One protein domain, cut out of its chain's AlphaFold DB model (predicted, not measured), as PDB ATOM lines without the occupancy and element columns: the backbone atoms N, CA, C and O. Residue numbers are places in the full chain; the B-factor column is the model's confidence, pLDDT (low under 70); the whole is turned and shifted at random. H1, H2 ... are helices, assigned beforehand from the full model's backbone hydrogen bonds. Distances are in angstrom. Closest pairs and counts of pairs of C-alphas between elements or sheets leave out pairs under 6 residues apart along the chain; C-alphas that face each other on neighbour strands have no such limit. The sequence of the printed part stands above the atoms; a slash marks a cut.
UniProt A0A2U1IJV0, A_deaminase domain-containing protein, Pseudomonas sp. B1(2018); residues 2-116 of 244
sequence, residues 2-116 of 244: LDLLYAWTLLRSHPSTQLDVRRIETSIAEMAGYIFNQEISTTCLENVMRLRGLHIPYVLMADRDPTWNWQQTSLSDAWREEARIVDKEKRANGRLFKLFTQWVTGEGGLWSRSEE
ATOM      1  N   LEU A   2     -28.892 -13.415  35.719       94.19
ATOM      2  CA  LEU A   2     -27.893 -12.336  35.845       94.19
ATOM      3  C   LEU A   2     -27.605 -11.926  37.296       94.19
ATOM      4  O   LEU A   2     -26.451 -11.646  37.614       94.19
ATOM      5  N   ASP A   3     -28.607 -11.966  38.173       93.50
ATOM      6  CA  ASP A   3     -28.416 -11.687  39.603       93.50
ATOM      7  C   ASP A   3     -27.516 -12.733  40.264       93.50
ATOM      8  O   ASP A   3     -26.619 -12.386  41.025       93.50
ATOM      9  N   LEU A   4     -27.681 -14.011  39.898       95.69
ATOM     10  CA  LEU A   4     -26.790 -15.081  40.347       95.69
ATOM     11  C   LEU A   4     -25.367 -14.886  39.826       95.69
ATOM     12  O   LEU A   4     -24.419 -15.065  40.584       95.69
ATOM     13  N   LEU A   5     -25.201 -14.487  38.560       97.31
ATOM     14  CA  LEU A   5     -23.881 -14.176  38.010       97.31
ATOM     15  C   LEU A   5     -23.216 -13.040  38.790       97.31
ATOM     16  O   LEU A   5     -22.038 -13.133  39.128       97.31
ATOM     17  N   TYR A   6     -23.975 -11.996  39.122       96.00
ATOM     18  CA  TYR A   6     -23.470 -10.900  39.934       96.00
ATOM     19  C   TYR A   6     -23.098 -11.369  41.348       96.00
ATOM     20  O   TYR A   6     -21.965 -11.146  41.782       96.00
ATOM     21  N   ALA A   7     -23.974 -12.119  42.021       96.38
ATOM     22  CA  ALA A   7     -23.692 -12.707  43.329       96.38
ATOM     23  C   ALA A   7     -22.422 -13.576  43.309       96.38
ATOM     24  O   ALA A   7     -21.544 -13.409  44.152       96.38
ATOM     25  N   TRP A   8     -22.266 -14.438  42.301       97.50
ATOM     26  CA  TRP A   8     -21.075 -15.267  42.115       97.50
ATOM     27  C   TRP A   8     -19.801 -14.429  41.983       97.50
ATOM     28  O   TRP A   8     -18.796 -14.732  42.628       97.50
ATOM     29  N   THR A   9     -19.835 -13.346  41.195       95.19
ATOM     30  CA  THR A   9     -18.658 -12.478  41.026       95.19
ATOM     31  C   THR A   9     -18.209 -11.804  42.320       95.19
ATOM     32  O   THR A   9     -17.003 -11.633  42.500       95.19
ATOM     33  N   LEU A  10     -19.144 -11.463  43.213       94.94
ATOM     34  CA  LEU A  10     -18.853 -10.852  44.512       94.94
ATOM     35  C   LEU A  10     -18.422 -11.874  45.567       94.94
ATOM     36  O   LEU A  10     -17.543 -11.588  46.375       94.94
ATOM     37  N   LEU A  11     -19.031 -13.060  45.574       95.38
ATOM     38  CA  LEU A  11     -18.812 -14.061  46.619       95.38
ATOM     39  C   LEU A  11     -17.584 -14.937  46.379       95.38
ATOM     40  O   LEU A  11     -16.952 -15.364  47.337       95.38
ATOM     41  N   ARG A  12     -17.179 -15.178  45.126       93.31
ATOM     42  CA  ARG A  12     -16.097 -16.133  44.801       93.31
ATOM     43  C   ARG A  12     -14.741 -15.841  45.457       93.31
ATOM     44  O   ARG A  12     -13.917 -16.745  45.563       93.31
ATOM     45  N   SER A  13     -14.496 -14.604  45.890       88.00
ATOM     46  CA  SER A  13     -13.286 -14.220  46.629       88.00
ATOM     47  C   SER A  13     -13.379 -14.438  48.142       88.00
ATOM     48  O   SER A  13     -12.359 -14.338  48.819       88.00
ATOM     49  N   HIS A  14     -14.565 -14.727  48.685       89.94
ATOM     50  CA  HIS A  14     -14.804 -14.889  50.120       89.94
ATOM     51  C   HIS A  14     -14.705 -16.361  50.542       89.94
ATOM     52  O   HIS A  14     -15.550 -17.171  50.142       89.94
ATOM     53  N   PRO A  15     -13.726 -16.735  51.393       88.88
ATOM     54  CA  PRO A  15     -13.517 -18.127  51.800       88.88
ATOM     55  C   PRO A  15     -14.732 -18.775  52.479       88.88
ATOM     56  O   PRO A  15     -14.969 -19.967  52.298       88.88
ATOM     57  N   SER A  16     -15.524 -18.000  53.223       89.94
ATOM     58  CA  SER A  16     -16.712 -18.483  53.940       89.94
ATOM     59  C   SER A  16     -17.872 -18.886  53.024       89.94
ATOM     60  O   SER A  16     -18.778 -19.570  53.481       89.94
ATOM     61  N   THR A  17     -17.843 -18.512  51.741       92.44
ATOM     62  CA  THR A  17     -18.971 -18.713  50.809       92.44
ATOM     63  C   THR A  17     -18.703 -19.750  49.721       92.44
ATOM     64  O   THR A  17     -19.465 -19.870  48.770       92.44
ATOM     65  N   GLN A  18     -17.639 -20.548  49.848       92.00
ATOM     66  CA  GLN A  18     -17.221 -21.508  48.816       92.00
ATOM     67  C   GLN A  18     -18.317 -22.511  48.415       92.00
ATOM     68  O   GLN A  18     -18.420 -22.870  47.241       92.00
ATOM     69  N   LEU A  19     -19.145 -22.958  49.366       92.50
ATOM     70  CA  LEU A  19     -20.268 -23.857  49.075       92.50
ATOM     71  C   LEU A  19     -21.355 -23.153  48.254       92.50
ATOM     72  O   LEU A  19     -21.774 -23.677  47.221       92.50
ATOM     73  N   ASP A  20     -21.745 -21.943  48.659       94.62
ATOM     74  CA  ASP A  20     -22.710 -21.124  47.923       94.62
ATOM     75  C   ASP A  20     -22.206 -20.780  46.526       94.62
ATOM     76  O   ASP A  20     -22.938 -20.925  45.555       94.62
ATOM     77  N   VAL A  21     -20.932 -20.410  46.398       96.25
ATOM     78  CA  VAL A  21     -20.296 -20.085  45.118       96.25
ATOM     79  C   VAL A  21     -20.385 -21.258  44.144       96.25
ATOM     80  O   VAL A  21     -20.765 -21.044  42.996       96.25
ATOM     81  N   ARG A  22     -20.114 -22.494  44.586       95.94
ATOM     82  CA  ARG A  22     -20.234 -23.694  43.734       95.94
ATOM     83  C   ARG A  22     -21.677 -23.982  43.324       95.94
ATOM     84  O   ARG A  22     -21.934 -24.344  42.175       95.94
ATOM     85  N   ARG A  23     -22.623 -23.818  44.250       95.81
ATOM     86  CA  ARG A  23     -24.056 -23.998  43.976       95.81
ATOM     87  C   ARG A  23     -24.569 -22.960  42.974       95.81
ATOM     88  O   ARG A  23     -25.240 -23.317  42.006       95.81
ATOM     89  N   ILE A  24     -24.192 -21.695  43.166       97.06
ATOM     90  CA  ILE A  24     -24.488 -20.597  42.243       97.06
ATOM     91  C   ILE A  24     -23.851 -20.862  40.876       97.06
ATOM     92  O   ILE A  24     -24.522 -20.718  39.860       97.06
ATOM     93  N   GLU A  25     -22.588 -21.285  40.837       97.50
ATOM     94  CA  GLU A  25     -21.881 -21.607  39.596       97.50
ATOM     95  C   GLU A  25     -22.589 -22.706  38.799       97.50
ATOM     96  O   GLU A  25     -22.768 -22.557  37.593       97.50
ATOM     97  N   THR A  26     -23.037 -23.766  39.471       96.94
ATOM     98  CA  THR A  26     -23.789 -24.862  38.839       96.94
ATOM     99  C   THR A  26     -25.115 -24.350  38.276       96.94
ATOM    100  O   THR A  26     -25.396 -24.534  37.095       96.94
ATOM    101  N   SER A  27     -25.871 -23.598  39.080       97.00
ATOM    102  CA  SER A  27     -27.168 -23.038  38.673       97.00
ATOM    103  C   SER A  27     -27.042 -22.079  37.482       97.00
ATOM    104  O   SER A  27     -27.892 -22.060  36.593       97.00
ATOM    105  N   ILE A  28     -25.974 -21.270  37.434       97.81
ATOM    106  CA  ILE A  28     -25.693 -20.395  36.290       97.81
ATOM    107  C   ILE A  28     -25.389 -21.222  35.044       97.81
ATOM    108  O   ILE A  28     -25.932 -20.907  33.989       97.81
ATOM    109  N   ALA A  29     -24.534 -22.242  35.145       98.00
ATOM    110  CA  ALA A  29     -24.165 -23.072  34.003       98.00
ATOM    111  C   ALA A  29     -25.378 -23.819  33.425       98.00
ATOM    112  O   ALA A  29     -25.545 -23.856  32.208       98.00
ATOM    113  N   GLU A  30     -26.264 -24.338  34.279       96.88
ATOM    114  CA  GLU A  30     -27.516 -24.985  33.867       96.88
ATOM    115  C   GLU A  30     -28.461 -24.001  33.162       96.88
ATOM    116  O   GLU A  30     -28.889 -24.250  32.033       96.88
ATOM    117  N   MET A  31     -28.729 -22.841  33.777       97.12
ATOM    118  CA  MET A  31     -29.586 -21.811  33.175       97.12
ATOM    119  C   MET A  31     -29.008 -21.265  31.868       97.12
ATOM    120  O   MET A  31     -29.731 -21.112  30.887       97.12
ATOM    121  N   ALA A  32     -27.710 -20.961  31.832       97.75
ATOM    122  CA  ALA A  32     -27.049 -20.469  30.629       97.75
ATOM    123  C   ALA A  32     -27.042 -21.542  29.539       97.75
ATOM    124  O   ALA A  32     -27.300 -21.229  28.378       97.75
ATOM    125  N   GLY A  33     -26.813 -22.801  29.921       97.38
ATOM    126  CA  GLY A  33     -26.885 -23.952  29.036       97.38
ATOM    127  C   GLY A  33     -28.233 -24.052  28.328       97.38
ATOM    128  O   GLY A  33     -28.299 -24.148  27.100       97.38
ATOM    129  N   TYR A  34     -29.305 -23.930  29.110       97.38
ATOM    130  CA  TYR A  34     -30.674 -23.906  28.613       97.38
ATOM    131  C   TYR A  34     -30.947 -22.692  27.713       97.38
ATOM    132  O   TYR A  34     -31.338 -22.837  26.554       97.38
ATOM    133  N   ILE A  35     -30.676 -21.479  28.203       97.50
ATOM    134  CA  ILE A  35     -30.979 -20.224  27.498       97.50
ATOM    135  C   ILE A  35     -30.226 -20.134  26.166       97.50
ATOM    136  O   ILE A  35     -30.819 -19.780  25.147       97.50
ATOM    137  N   PHE A  36     -28.947 -20.509  26.124       97.25
ATOM    138  CA  PHE A  36     -28.141 -20.481  24.899       97.25
ATOM    139  C   PHE A  36     -28.256 -21.753  24.050       97.25
ATOM    140  O   PHE A  36     -27.689 -21.787  22.956       97.25
ATOM    141  N   ASN A  37     -28.983 -22.772  24.526       96.81
ATOM    142  CA  ASN A  37     -29.124 -24.088  23.895       96.81
ATOM    143  C   ASN A  37     -27.772 -24.724  23.504       96.81
ATOM    144  O   ASN A  37     -27.609 -25.282  22.420       96.81
ATOM    145  N   GLN A  38     -26.773 -24.560  24.367       96.38
ATOM    146  CA  GLN A  38     -25.414 -25.083  24.210       96.38
ATOM    147  C   GLN A  38     -24.701 -25.009  25.561       96.38
ATOM    148  O   GLN A  38     -25.040 -24.160  26.375       96.38
ATOM    149  N   GLU A  39     -23.672 -25.818  25.800       97.06
ATOM    150  CA  GLU A  39     -22.918 -25.742  27.057       97.06
ATOM    151  C   GLU A  39     -22.193 -24.393  27.220       97.06
ATOM    152  O   GLU A  39     -21.301 -24.035  26.441       97.06
ATOM    153  N   ILE A  40     -22.554 -23.657  28.275       97.44
ATOM    154  CA  ILE A  40     -21.948 -22.379  28.655       97.44
ATOM    155  C   ILE A  40     -21.518 -22.459  30.118       97.44
ATOM    156  O   ILE A  40     -22.345 -22.592  31.015       97.44
ATOM    157  N   SER A  41     -20.215 -22.337  30.370       97.56
ATOM    158  CA  SER A  41     -19.707 -22.226  31.738       97.56
ATOM    159  C   SER A  41     -19.985 -20.843  32.331       97.56
ATOM    160  O   SER A  41     -20.072 -19.845  31.612       97.56
ATOM    161  N   THR A  42     -20.033 -20.756  33.657       97.75
ATOM    162  CA  THR A  42     -20.230 -19.494  34.391       97.75
ATOM    163  C   THR A  42     -19.177 -18.442  34.047       97.75
ATOM    164  O   THR A  42     -19.513 -17.290  33.783       97.75
ATOM    165  N   THR A  43     -17.909 -18.840  33.931       97.25
ATOM    166  CA  THR A  43     -16.824 -17.949  33.484       97.25
ATOM    167  C   THR A  43     -17.002 -17.501  32.030       97.25
ATOM    168  O   THR A  43     -16.695 -16.357  31.694       97.25
ATOM    169  N   CYS A  44     -17.507 -18.371  31.147       97.88
ATOM    170  CA  CYS A  44     -17.847 -17.978  29.778       97.88
ATOM    171  C   CYS A  44     -18.944 -16.904  29.794       97.88
ATOM    172  O   CYS A  44     -18.759 -15.844  29.199       97.88
ATOM    173  N   LEU A  45     -20.025 -17.130  30.548       98.06
ATOM    174  CA  LEU A  45     -21.119 -16.171  30.690       98.06
ATOM    175  C   LEU A  45     -20.645 -14.834  31.279       98.06
ATOM    176  O   LEU A  45     -21.025 -13.786  30.765       98.06
ATOM    177  N   GLU A  46     -19.785 -14.845  32.305       97.88
ATOM    178  CA  GLU A  46     -19.177 -13.625  32.854       97.88
ATOM    179  C   GLU A  46     -18.487 -12.813  31.752       97.88
ATOM    180  O   GLU A  46     -18.715 -11.609  31.623       97.88
ATOM    181  N   ASN A  47     -17.680 -13.473  30.921       97.56
ATOM    182  CA  ASN A  47     -16.964 -12.812  29.836       97.56
ATOM    183  C   ASN A  47     -17.901 -12.297  28.735       97.56
ATOM    184  O   ASN A  47     -17.670 -11.202  28.229       97.56
ATOM    185  N   VAL A  48     -18.977 -13.020  28.411       97.81
ATOM    186  CA  VAL A  48     -20.025 -12.520  27.501       97.81
ATOM    187  C   VAL A  48     -20.683 -11.266  28.086       97.81
ATOM    188  O   VAL A  48     -20.823 -10.259  27.398       97.81
ATOM    189  N   MET A  49     -21.043 -11.278  29.373       97.44
ATOM    190  CA  MET A  49     -21.745 -10.162  30.016       97.44
ATOM    191  C   MET A  49     -20.878  -8.914  30.216       97.44
ATOM    192  O   MET A  49     -21.430  -7.815  30.338       97.44
ATOM    193  N   ARG A  50     -19.544  -9.043  30.193       96.00
ATOM    194  CA  ARG A  50     -18.614  -7.898  30.146       96.00
ATOM    195  C   ARG A  50     -18.712  -7.112  28.837       96.00
ATOM    196  O   ARG A  50     -18.462  -5.911  28.846       96.00
ATOM    197  N   LEU A  51     -19.148  -7.744  27.743       97.62
ATOM    198  CA  LEU A  51     -19.326  -7.085  26.444       97.62
ATOM    199  C   LEU A  51     -20.562  -6.168  26.393       97.62
ATOM    200  O   LEU A  51     -20.705  -5.399  25.448       97.62
ATOM    201  N   ARG A  52     -21.423  -6.162  27.423       95.62
ATOM    202  CA  ARG A  52     -22.611  -5.283  27.499       95.62
ATOM    203  C   ARG A  52     -22.302  -3.785  27.499       95.62
ATOM    204  O   ARG A  52     -23.204  -2.999  27.241       95.62
ATOM    205  N   GLY A  53     -21.061  -3.395  27.790       94.62
ATOM    206  CA  GLY A  53     -20.616  -2.003  27.678       94.62
ATOM    207  C   GLY A  53     -20.336  -1.547  26.243       94.62
ATOM    208  O   GLY A  53     -20.095  -0.366  26.032       94.62
ATOM    209  N   LEU A  54     -20.340  -2.459  25.264       97.06
ATOM    210  CA  LEU A  54     -20.078  -2.131  23.865       97.06
ATOM    211  C   LEU A  54     -21.263  -1.425  23.202       97.06
ATOM    212  O   LEU A  54     -22.428  -1.727  23.469       97.06
ATOM    213  N   HIS A  55     -20.960  -0.551  22.242       96.69
ATOM    214  CA  HIS A  55     -21.971   0.112  21.428       96.69
ATOM    215  C   HIS A  55     -22.737  -0.888  20.539       96.69
ATOM    216  O   HIS A  55     -22.240  -1.350  19.506       96.69
ATOM    217  N   ILE A  56     -23.976  -1.202  20.932       97.00
ATOM    218  CA  ILE A  56     -24.800  -2.262  20.330       97.00
ATOM    219  C   ILE A  56     -24.959  -2.142  18.804       97.00
ATOM    220  O   ILE A  56     -24.754  -3.150  18.124       97.00
ATOM    221  N   PRO A  57     -25.254  -0.966  18.214       96.19
ATOM    222  CA  PRO A  57     -25.336  -0.850  16.759       96.19
ATOM    223  C   PRO A  57     -24.071  -1.323  16.032       96.19
ATOM    224  O   PRO A  57     -24.170  -2.052  15.048       96.19
ATOM    225  N   TYR A  58     -22.881  -0.993  16.545       97.06
ATOM    226  CA  TYR A  58     -21.624  -1.441  15.936       97.06
ATOM    227  C   TYR A  58     -21.370  -2.923  16.153       97.06
ATOM    228  O   TYR A  58     -20.850  -3.575  15.253       97.06
ATOM    229  N   VAL A  59     -21.784  -3.478  17.294       97.12
ATOM    230  CA  VAL A  59     -21.722  -4.927  17.533       97.12
ATOM    231  C   VAL A  59     -22.519  -5.681  16.467       97.12
ATOM    232  O   VAL A  59     -22.010  -6.625  15.867       97.12
ATOM    233  N   LEU A  60     -23.741  -5.224  16.174       96.38
ATOM    234  CA  LEU A  60     -24.605  -5.845  15.169       96.38
ATOM    235  C   LEU A  60     -24.085  -5.659  13.740       96.38
ATOM    236  O   LEU A  60     -24.151  -6.599  12.951       96.38
ATOM    237  N   MET A  61     -23.562  -4.476  13.398       95.62
ATOM    238  CA  MET A  61     -22.933  -4.243  12.091       95.62
ATOM    239  C   MET A  61     -21.717  -5.149  11.907       95.62
ATOM    240  O   MET A  61     -21.613  -5.835  10.896       95.62
ATOM    241  N   ALA A  62     -20.846  -5.216  12.916       95.19
ATOM    242  CA  ALA A  62     -19.671  -6.064  12.885       95.19
ATOM    243  C   ALA A  62     -20.030  -7.556  12.787       95.19
ATOM    244  O   ALA A  62     -19.308  -8.291  12.124       95.19
ATOM    245  N   ASP A  63     -21.106  -8.035  13.422       94.56
ATOM    246  CA  ASP A  63     -21.530  -9.445  13.319       94.56
ATOM    247  C   ASP A  63     -22.119  -9.783  11.939       94.56
ATOM    248  O   ASP A  63     -21.850 -10.852  11.396       94.56
ATOM    249  N   ARG A  64     -22.918  -8.872  11.366       92.94
ATOM    250  CA  ARG A  64     -23.712  -9.130  10.150       92.94
ATOM    251  C   ARG A  64     -22.984  -8.827   8.847       92.94
ATOM    252  O   ARG A  64     -23.282  -9.466   7.843       92.94
ATOM    253  N   ASP A  65     -22.081  -7.852   8.849       92.12
ATOM    254  CA  ASP A  65     -21.367  -7.400   7.658       92.12
ATOM    255  C   ASP A  65     -19.867  -7.739   7.763       92.12
ATOM    256  O   ASP A  65     -19.121  -7.075   8.490       92.12
ATOM    257  N   PRO A  66     -19.383  -8.756   7.022       87.50
ATOM    258  CA  PRO A  66     -17.966  -9.111   6.985       87.50
ATOM    259  C   PRO A  66     -17.057  -8.001   6.443       87.50
ATOM    260  O   PRO A  66     -15.853  -8.037   6.685       87.50
ATOM    261  N   THR A  67     -17.612  -7.041   5.697       91.81
ATOM    262  CA  THR A  67     -16.876  -5.916   5.103       91.81
ATOM    263  C   THR A  67     -16.834  -4.687   6.009       91.81
ATOM    264  O   THR A  67     -16.151  -3.711   5.690       91.81
ATOM    265  N   TRP A  68     -17.514  -4.739   7.160       94.19
ATOM    266  CA  TRP A  68     -17.550  -3.641   8.111       94.19
ATOM    267  C   TRP A  68     -16.143  -3.267   8.593       94.19
ATOM    268  O   TRP A  68     -15.392  -4.097   9.112       94.19
ATOM    269  N   ASN A  69     -15.801  -1.985   8.452       92.88
ATOM    270  CA  ASN A  69     -14.534  -1.422   8.900       92.88
ATOM    271  C   ASN A  69     -14.784  -0.259   9.867       92.88
ATOM    272  O   ASN A  69     -15.350   0.775   9.497       92.88
ATOM    273  N   TRP A  70     -14.293  -0.405  11.099       94.31
ATOM    274  CA  TRP A  70     -14.406   0.613  12.142       94.31
ATOM    275  C   TRP A  70     -13.803   1.967  11.733       94.31
ATOM    276  O   TRP A  70     -14.307   3.011  12.138       94.31
ATOM    277  N   GLN A  71     -12.765   1.978  10.886       93.06
ATOM    278  CA  GLN A  71     -12.061   3.197  10.467       93.06
ATOM    279  C   GLN A  71     -12.941   4.133   9.636       93.06
ATOM    280  O   GLN A  71     -12.729   5.347   9.646       93.06
ATOM    281  N   GLN A  72     -13.911   3.568   8.915       90.31
ATOM    282  CA  GLN A  72     -14.778   4.270   7.965       90.31
ATOM    283  C   GLN A  72     -16.213   4.432   8.486       90.31
ATOM    284  O   GLN A  72     -17.055   5.002   7.803       90.31
ATOM    285  N   THR A  73     -16.495   3.945   9.697       88.62
ATOM    286  CA  THR A  73     -17.855   3.868  10.247       88.62
ATOM    287  C   THR A  73     -18.432   5.226  10.656       88.62
ATOM    288  O   THR A  73     -19.644   5.422  10.604       88.62
ATOM    289  N   SER A  74     -17.589   6.177  11.069       90.50
ATOM    290  CA  SER A  74     -18.033   7.511  11.477       90.50
ATOM    291  C   SER A  74     -16.962   8.565  11.220       90.50
ATOM    292  O   SER A  74     -15.764   8.287  11.293       90.50
ATOM    293  N   LEU A  75     -17.407   9.794  10.945       88.88
ATOM    294  CA  LEU A  75     -16.542  10.974  10.854       88.88
ATOM    295  C   LEU A  75     -16.188  11.549  12.233       88.88
ATOM    296  O   LEU A  75     -15.237  12.315  12.342       88.88
ATOM    297  N   SER A  76     -16.935  11.187  13.278       95.00
ATOM    298  CA  SER A  76     -16.669  11.616  14.651       95.00
ATOM    299  C   SER A  76     -15.666  10.685  15.319       95.00
ATOM    300  O   SER A  76     -15.863   9.469  15.342       95.00
ATOM    301  N   ASP A  77     -14.626  11.258  15.916       93.56
ATOM    302  CA  ASP A  77     -13.570  10.484  16.572       93.56
ATOM    303  C   ASP A  77     -14.080   9.685  17.774       93.56
ATOM    304  O   ASP A  77     -13.688   8.534  17.939       93.56
ATOM    305  N   ALA A  78     -15.020  10.237  18.548       93.31
ATOM    306  CA  ALA A  78     -15.647   9.521  19.661       93.31
ATOM    307  C   ALA A  78     -16.373   8.254  19.175       93.31
ATOM    308  O   ALA A  78     -16.154   7.160  19.684       93.31
ATOM    309  N   TRP A  79     -17.182   8.379  18.122       95.12
ATOM    310  CA  TRP A  79     -17.897   7.246  17.537       95.12
ATOM    311  C   TRP A  79     -16.969   6.248  16.835       95.12
ATOM    312  O   TRP A  79     -17.255   5.051  16.814       95.12
ATOM    313  N   ARG A  80     -15.858   6.718  16.263       95.50
ATOM    314  CA  ARG A  80     -14.833   5.857  15.662       95.50
ATOM    315  C   ARG A  80     -14.079   5.061  16.726       95.50
ATOM    316  O   ARG A  80     -13.751   3.903  16.481       95.50
ATOM    317  N   GLU A  81     -13.844   5.651  17.895       95.81
ATOM    318  CA  GLU A  81     -13.237   4.959  19.033       95.81
ATOM    319  C   GLU A  81     -14.156   3.858  19.572       95.81
ATOM    320  O   GLU A  81     -13.706   2.725  19.732       95.81
ATOM    321  N   GLU A  82     -15.456   4.124  19.723       96.94
ATOM    322  CA  GLU A  82     -16.446   3.089  20.065       96.94
ATOM    323  C   GLU A  82     -16.429   1.925  19.059       96.94
ATOM    324  O   GLU A  82     -16.385   0.750  19.435       96.94
ATOM    325  N   ALA A  83     -16.390   2.234  17.759       96.88
ATOM    326  CA  ALA A  83     -16.281   1.223  16.711       96.88
ATOM    327  C   ALA A  83     -14.965   0.426  16.803       96.88
ATOM    328  O   ALA A  83     -14.957  -0.793  16.626       96.88
ATOM    329  N   ARG A  84     -13.847   1.090  17.118       97.31
ATOM    330  CA  ARG A  84     -12.538   0.449  17.303       97.31
ATOM    331  C   ARG A  84     -12.546  -0.518  18.487       97.31
ATOM    332  O   ARG A  84     -11.958  -1.595  18.388       97.31
ATOM    333  N   ILE A  85     -13.197  -0.155  19.594       97.38
ATOM    334  CA  ILE A  85     -13.345  -1.024  20.770       97.38
ATOM    335  C   ILE A  85     -14.144  -2.280  20.391       97.38
ATOM    336  O   ILE A  85     -13.708  -3.388  20.697       97.38
ATOM    337  N   VAL A  86     -15.245  -2.135  19.648       97.50
ATOM    338  CA  VAL A  86     -16.038  -3.275  19.152       97.50
ATOM    339  C   VAL A  86     -15.217  -4.202  18.247       97.50
ATOM    340  O   VAL A  86     -15.214  -5.415  18.463       97.50
ATOM    341  N   ASP A  87     -14.491  -3.658  17.262       96.75
ATOM    342  CA  ASP A  87     -13.620  -4.451  16.376       96.75
ATOM    343  C   ASP A  87     -12.535  -5.196  17.166       96.75
ATOM    344  O   ASP A  87     -12.285  -6.380  16.927       96.75
ATOM    345  N   LYS A  88     -11.927  -4.526  18.154       96.88
ATOM    346  CA  LYS A  88     -10.925  -5.127  19.038       96.88
ATOM    347  C   LYS A  88     -11.493  -6.331  19.792       96.88
ATOM    348  O   LYS A  88     -10.867  -7.389  19.767       96.88
ATOM    349  N   GLU A  89     -12.654  -6.195  20.432       96.81
ATOM    350  CA  GLU A  89     -13.272  -7.293  21.192       96.81
ATOM    351  C   GLU A  89     -13.704  -8.450  20.278       96.81
ATOM    352  O   GLU A  89     -13.455  -9.618  20.595       96.81
ATOM    353  N   LYS A  90     -14.250  -8.149  19.087       96.12
ATOM    354  CA  LYS A  90     -14.583  -9.165  18.075       96.12
ATOM    355  C   LYS A  90     -13.358  -9.987  17.669       96.12
ATOM    356  O   LYS A  90     -13.439 -11.212  17.584       96.12
ATOM    357  N   ARG A  91     -12.220  -9.328  17.415       95.25
ATOM    358  CA  ARG A  91     -10.962  -9.996  17.033       95.25
ATOM    359  C   ARG A  91     -10.329 -10.760  18.189       95.25
ATOM    360  O   ARG A  91      -9.737 -11.808  17.952       95.25
ATOM    361  N   ALA A  92     -10.445 -10.249  19.413       96.12
ATOM    362  CA  ALA A  92      -9.889 -10.891  20.597       96.12
ATOM    363  C   ALA A  92     -10.571 -12.233  20.892       96.12
ATOM    364  O   ALA A  92      -9.889 -13.212  21.196       96.12
ATOM    365  N   ASN A  93     -11.905 -12.301  20.787       94.94
ATOM    366  CA  ASN A  93     -12.635 -13.551  20.975       94.94
ATOM    367  C   ASN A  93     -13.958 -13.588  20.194       94.94
ATOM    368  O   ASN A  93     -15.029 -13.271  20.718       94.94
ATOM    369  N   GLY A  94     -13.894 -14.068  18.948       95.38
ATOM    370  CA  GLY A  94     -15.066 -14.171  18.073       95.38
ATOM    371  C   GLY A  94     -16.184 -15.066  18.620       95.38
ATOM    372  O   GLY A  94     -17.355 -14.800  18.360       95.38
ATOM    373  N   ARG A  95     -15.860 -16.084  19.434       96.19
ATOM    374  CA  ARG A  95     -16.874 -16.941  20.073       96.19
ATOM    375  C   ARG A  95     -17.675 -16.165  21.116       96.19
ATOM    376  O   ARG A  95     -18.899 -16.205  21.077       96.19
ATOM    377  N   LEU A  96     -17.006 -15.465  22.037       97.31
ATOM    378  CA  LEU A  96     -17.688 -14.641  23.045       97.31
ATOM    379  C   LEU A  96     -18.502 -13.527  22.391       97.31
ATOM    380  O   LEU A  96     -19.628 -13.269  22.807       97.31
ATOM    381  N   PHE A  97     -17.951 -12.918  21.341       97.75
ATOM    382  CA  PHE A  97     -18.647 -11.906  20.560       97.75
ATOM    383  C   PHE A  97     -19.934 -12.457  19.935       97.75
ATOM    384  O   PHE A  97     -20.984 -11.836  20.067       97.75
ATOM    385  N   LYS A  98     -19.889 -13.657  19.338       97.00
ATOM    386  CA  LYS A  98     -21.077 -14.300  18.761       97.00
ATOM    387  C   LYS A  98     -22.113 -14.689  19.822       97.00
ATOM    388  O   LYS A  98     -23.306 -14.520  19.603       97.00
ATOM    389  N   LEU A  99     -21.685 -15.168  20.991       97.75
ATOM    390  CA  LEU A  99     -22.604 -15.412  22.112       97.75
ATOM    391  C   LEU A  99     -23.261 -14.108  22.585       97.75
ATOM    392  O   LEU A  99     -24.455 -14.072  22.869       97.75
ATOM    393  N   PHE A 100     -22.502 -13.014  22.631       98.12
ATOM    394  CA  PHE A 100     -23.051 -11.711  22.978       98.12
ATOM    395  C   PHE A 100     -24.051 -11.207  21.927       98.12
ATOM    396  O   PHE A 100     -25.106 -10.692  22.294       98.12
ATOM    397  N   THR A 101     -23.786 -11.411  20.634       97.62
ATOM    398  CA  THR A 101     -24.740 -11.031  19.582       97.62
ATOM    399  C   THR A 101     -26.012 -11.875  19.649       97.62
ATOM    400  O   THR A 101     -27.101 -11.313  19.531       97.62
ATOM    401  N   GLN A 102     -25.918 -13.177  19.946       96.88
ATOM    402  CA  GLN A 102     -27.085 -14.028  20.219       96.88
ATOM    403  C   GLN A 102     -27.916 -13.494  21.392       96.88
ATOM    404  O   GLN A 102     -29.129 -13.336  21.261       96.88
ATOM    405  N   TRP A 103     -27.269 -13.145  22.510       96.88
ATOM    406  CA  TRP A 103     -27.927 -12.562  23.685       96.88
ATOM    407  C   TRP A 103     -28.702 -11.278  23.349       96.88
ATOM    408  O   TRP A 103     -29.855 -11.115  23.746       96.88
ATOM    409  N   VAL A 104     -28.072 -10.375  22.593       96.62
ATOM    410  CA  VAL A 104     -28.637  -9.066  22.224       96.62
ATOM    411  C   VAL A 104     -29.729  -9.165  21.159       96.62
ATOM    412  O   VAL A 104     -30.546  -8.258  21.050       96.62
ATOM    413  N   THR A 105     -29.745 -10.221  20.347       96.38
ATOM    414  CA  THR A 105     -30.702 -10.366  19.235       96.38
ATOM    415  C   THR A 105     -31.811 -11.374  19.500       96.38
ATOM    416  O   THR A 105     -32.766 -11.423  18.728       96.38
ATOM    417  N   GLY A 106     -31.679 -12.203  20.536       96.12
ATOM    418  CA  GLY A 106     -32.602 -13.308  20.782       96.12
ATOM    419  C   GLY A 106     -32.469 -14.453  19.772       96.12
ATOM    420  O   GLY A 106     -33.365 -15.298  19.696       96.12
ATOM    421  N   GLU A 107     -31.385 -14.485  18.982       94.00
ATOM    422  CA  GLU A 107     -31.151 -15.483  17.931       94.00
ATOM    423  C   GLU A 107     -31.329 -16.914  18.474       94.00
ATOM    424  O   GLU A 107     -30.910 -17.244  19.584       94.00
ATOM    425  N   GLY A 108     -31.991 -17.777  17.695       91.69
ATOM    426  CA  GLY A 108     -32.234 -19.167  18.093       91.69
ATOM    427  C   GLY A 108     -33.247 -19.336  19.234       91.69
ATOM    428  O   GLY A 108     -33.176 -20.322  19.970       91.69
ATOM    429  N   GLY A 109     -34.169 -18.384  19.419       95.94
ATOM    430  CA  GLY A 109     -35.219 -18.453  20.444       95.94
ATOM    431  C   GLY A 109     -34.712 -18.202  21.866       95.94
ATOM    432  O   GLY A 109     -35.356 -18.623  22.825       95.94
ATOM    433  N   LEU A 110     -33.554 -17.547  22.005       97.19
ATOM    434  CA  LEU A 110     -32.906 -17.289  23.291       97.19
ATOM    435  C   LEU A 110     -33.819 -16.523  24.251       97.19
ATOM    436  O   LEU A 110     -33.945 -16.919  25.407       97.19
ATOM    437  N   TRP A 111     -34.485 -15.466  23.775       97.06
ATOM    438  CA  TRP A 111     -35.366 -14.660  24.624       97.06
ATOM    439  C   TRP A 111     -36.554 -15.455  25.149       97.06
ATOM    440  O   TRP A 111     -36.806 -15.422  26.349       97.06
ATOM    441  N   SER A 112     -37.176 -16.270  24.292       97.38
ATOM    442  CA  SER A 112     -38.276 -17.150  24.697       97.38
ATOM    443  C   SER A 112     -37.872 -18.050  25.864       97.38
ATOM    444  O   SER A 112     -38.591 -18.101  26.850       97.38
ATOM    445  N   ARG A 113     -36.703 -18.704  25.793       97.00
ATOM    446  CA  ARG A 113     -36.203 -19.548  26.895       97.00
ATOM    447  C   ARG A 113     -35.827 -18.740  28.135       97.00
ATOM    448  O   ARG A 113     -35.931 -19.243  29.245       97.00
ATOM    449  N   SER A 114     -35.353 -17.505  27.960       95.44
ATOM    450  CA  SER A 114     -34.962 -16.640  29.081       95.44
ATOM    451  C   SER A 114     -36.144 -16.059  29.858       95.44
ATOM    452  O   SER A 114     -35.973 -15.680  31.013       95.44
ATOM    453  N   GLU A 115     -37.314 -15.983  29.225       95.69
ATOM    454  CA  GLU A 115     -38.555 -15.460  29.807       95.69
ATOM    455  C   GLU A 115     -39.402 -16.554  30.475       95.69
ATOM    456  O   GLU A 115     -40.397 -16.253  31.134       95.69
ATOM    457  N   GLU A 116     -39.013 -17.824  30.335       95.88
ATOM    458  CA  GLU A 116     -39.689 -18.932  30.999       95.88
ATOM    459  C   GLU A 116     -39.570 -18.828  32.523       95.88
ATOM    460  O   GLU A 116     -38.494 -18.631  33.093       95.88
TER     461      GLU A 116
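What this domain is: This is residues 2 to 116 of the 244 residues of the protein "A_deaminase domain-containing protein" of Pseudomonas sp. B1(2018) (UniProt A0A2U1IJV0). The domain is an elongated array of mostly crossed helices: the hairpin of H1 and H2 makes one end, H3 and H6 cross in the middle, and H4 and H5 with the long link between them make the other end. H7 reaches from H6 back to the last residues of H2. The printed part has 115 residues, with seven named helices, H1 to H7 in chain order, and no named strand: all helix. It is only just loose, close to compact, with a radius of gyration of the C-alphas of 16.3 A and spans of 51 by 31 by 20 A.

How they stand to each other: H1, residues 2 to 11, and H2, residues 15 to 36, form a helical hairpin and touch at Trp 8 and Val 21, their closest C-alphas, 5.7 A apart, at a shallow tilt of 25 degrees, opposite ways. With residues 25 to 32 alone, H2 touches H3, residues 42 to 53; the closest C-alphas, of Ala 29 and Thr 42, are 5.3 A apart. H4, residues 56 to 64, touches H5, residues 77 to 92, at a steep tilt of 49 degrees; the closest C-alphas are those of Tyr 58 and Ala 83, 6.0 A. H6, residues 94 to 105, touches H3 with residues 96 to 100 alone, closest at the C-alphas of Val 48 and Leu 96, 5.5 A. H7, residues 107 to 114, touches residues 34 to 36 of H2; the C-alphas of Ile 35 and Arg 113 are closest, 5.3 A. Every O i to N i+4 pair is within hydrogen-bond range in H1, H4, H5 and H6, against 16 of 18 in H2, 5 of 8 in H3 and 2 of 4 in H7.

Where its parts are: H1 begins at C-alpha 2 (-27.893, -12.336, 35.845). H2 spans 30.7 A with a kink of 32 degrees near residue 22, H5 22.1 A and H3 18.7 A. H7 ends at C-alpha 114 (-34.962, -16.640, 29.081).

The domain as a whole: The farthest C-alphas, of Ser 16 and Leu 75, are 52.2 A apart. The printed part has no cut; the link from H4 to H5, residues 65 to 76, is long. No printed residue is under 70 in pLDDT.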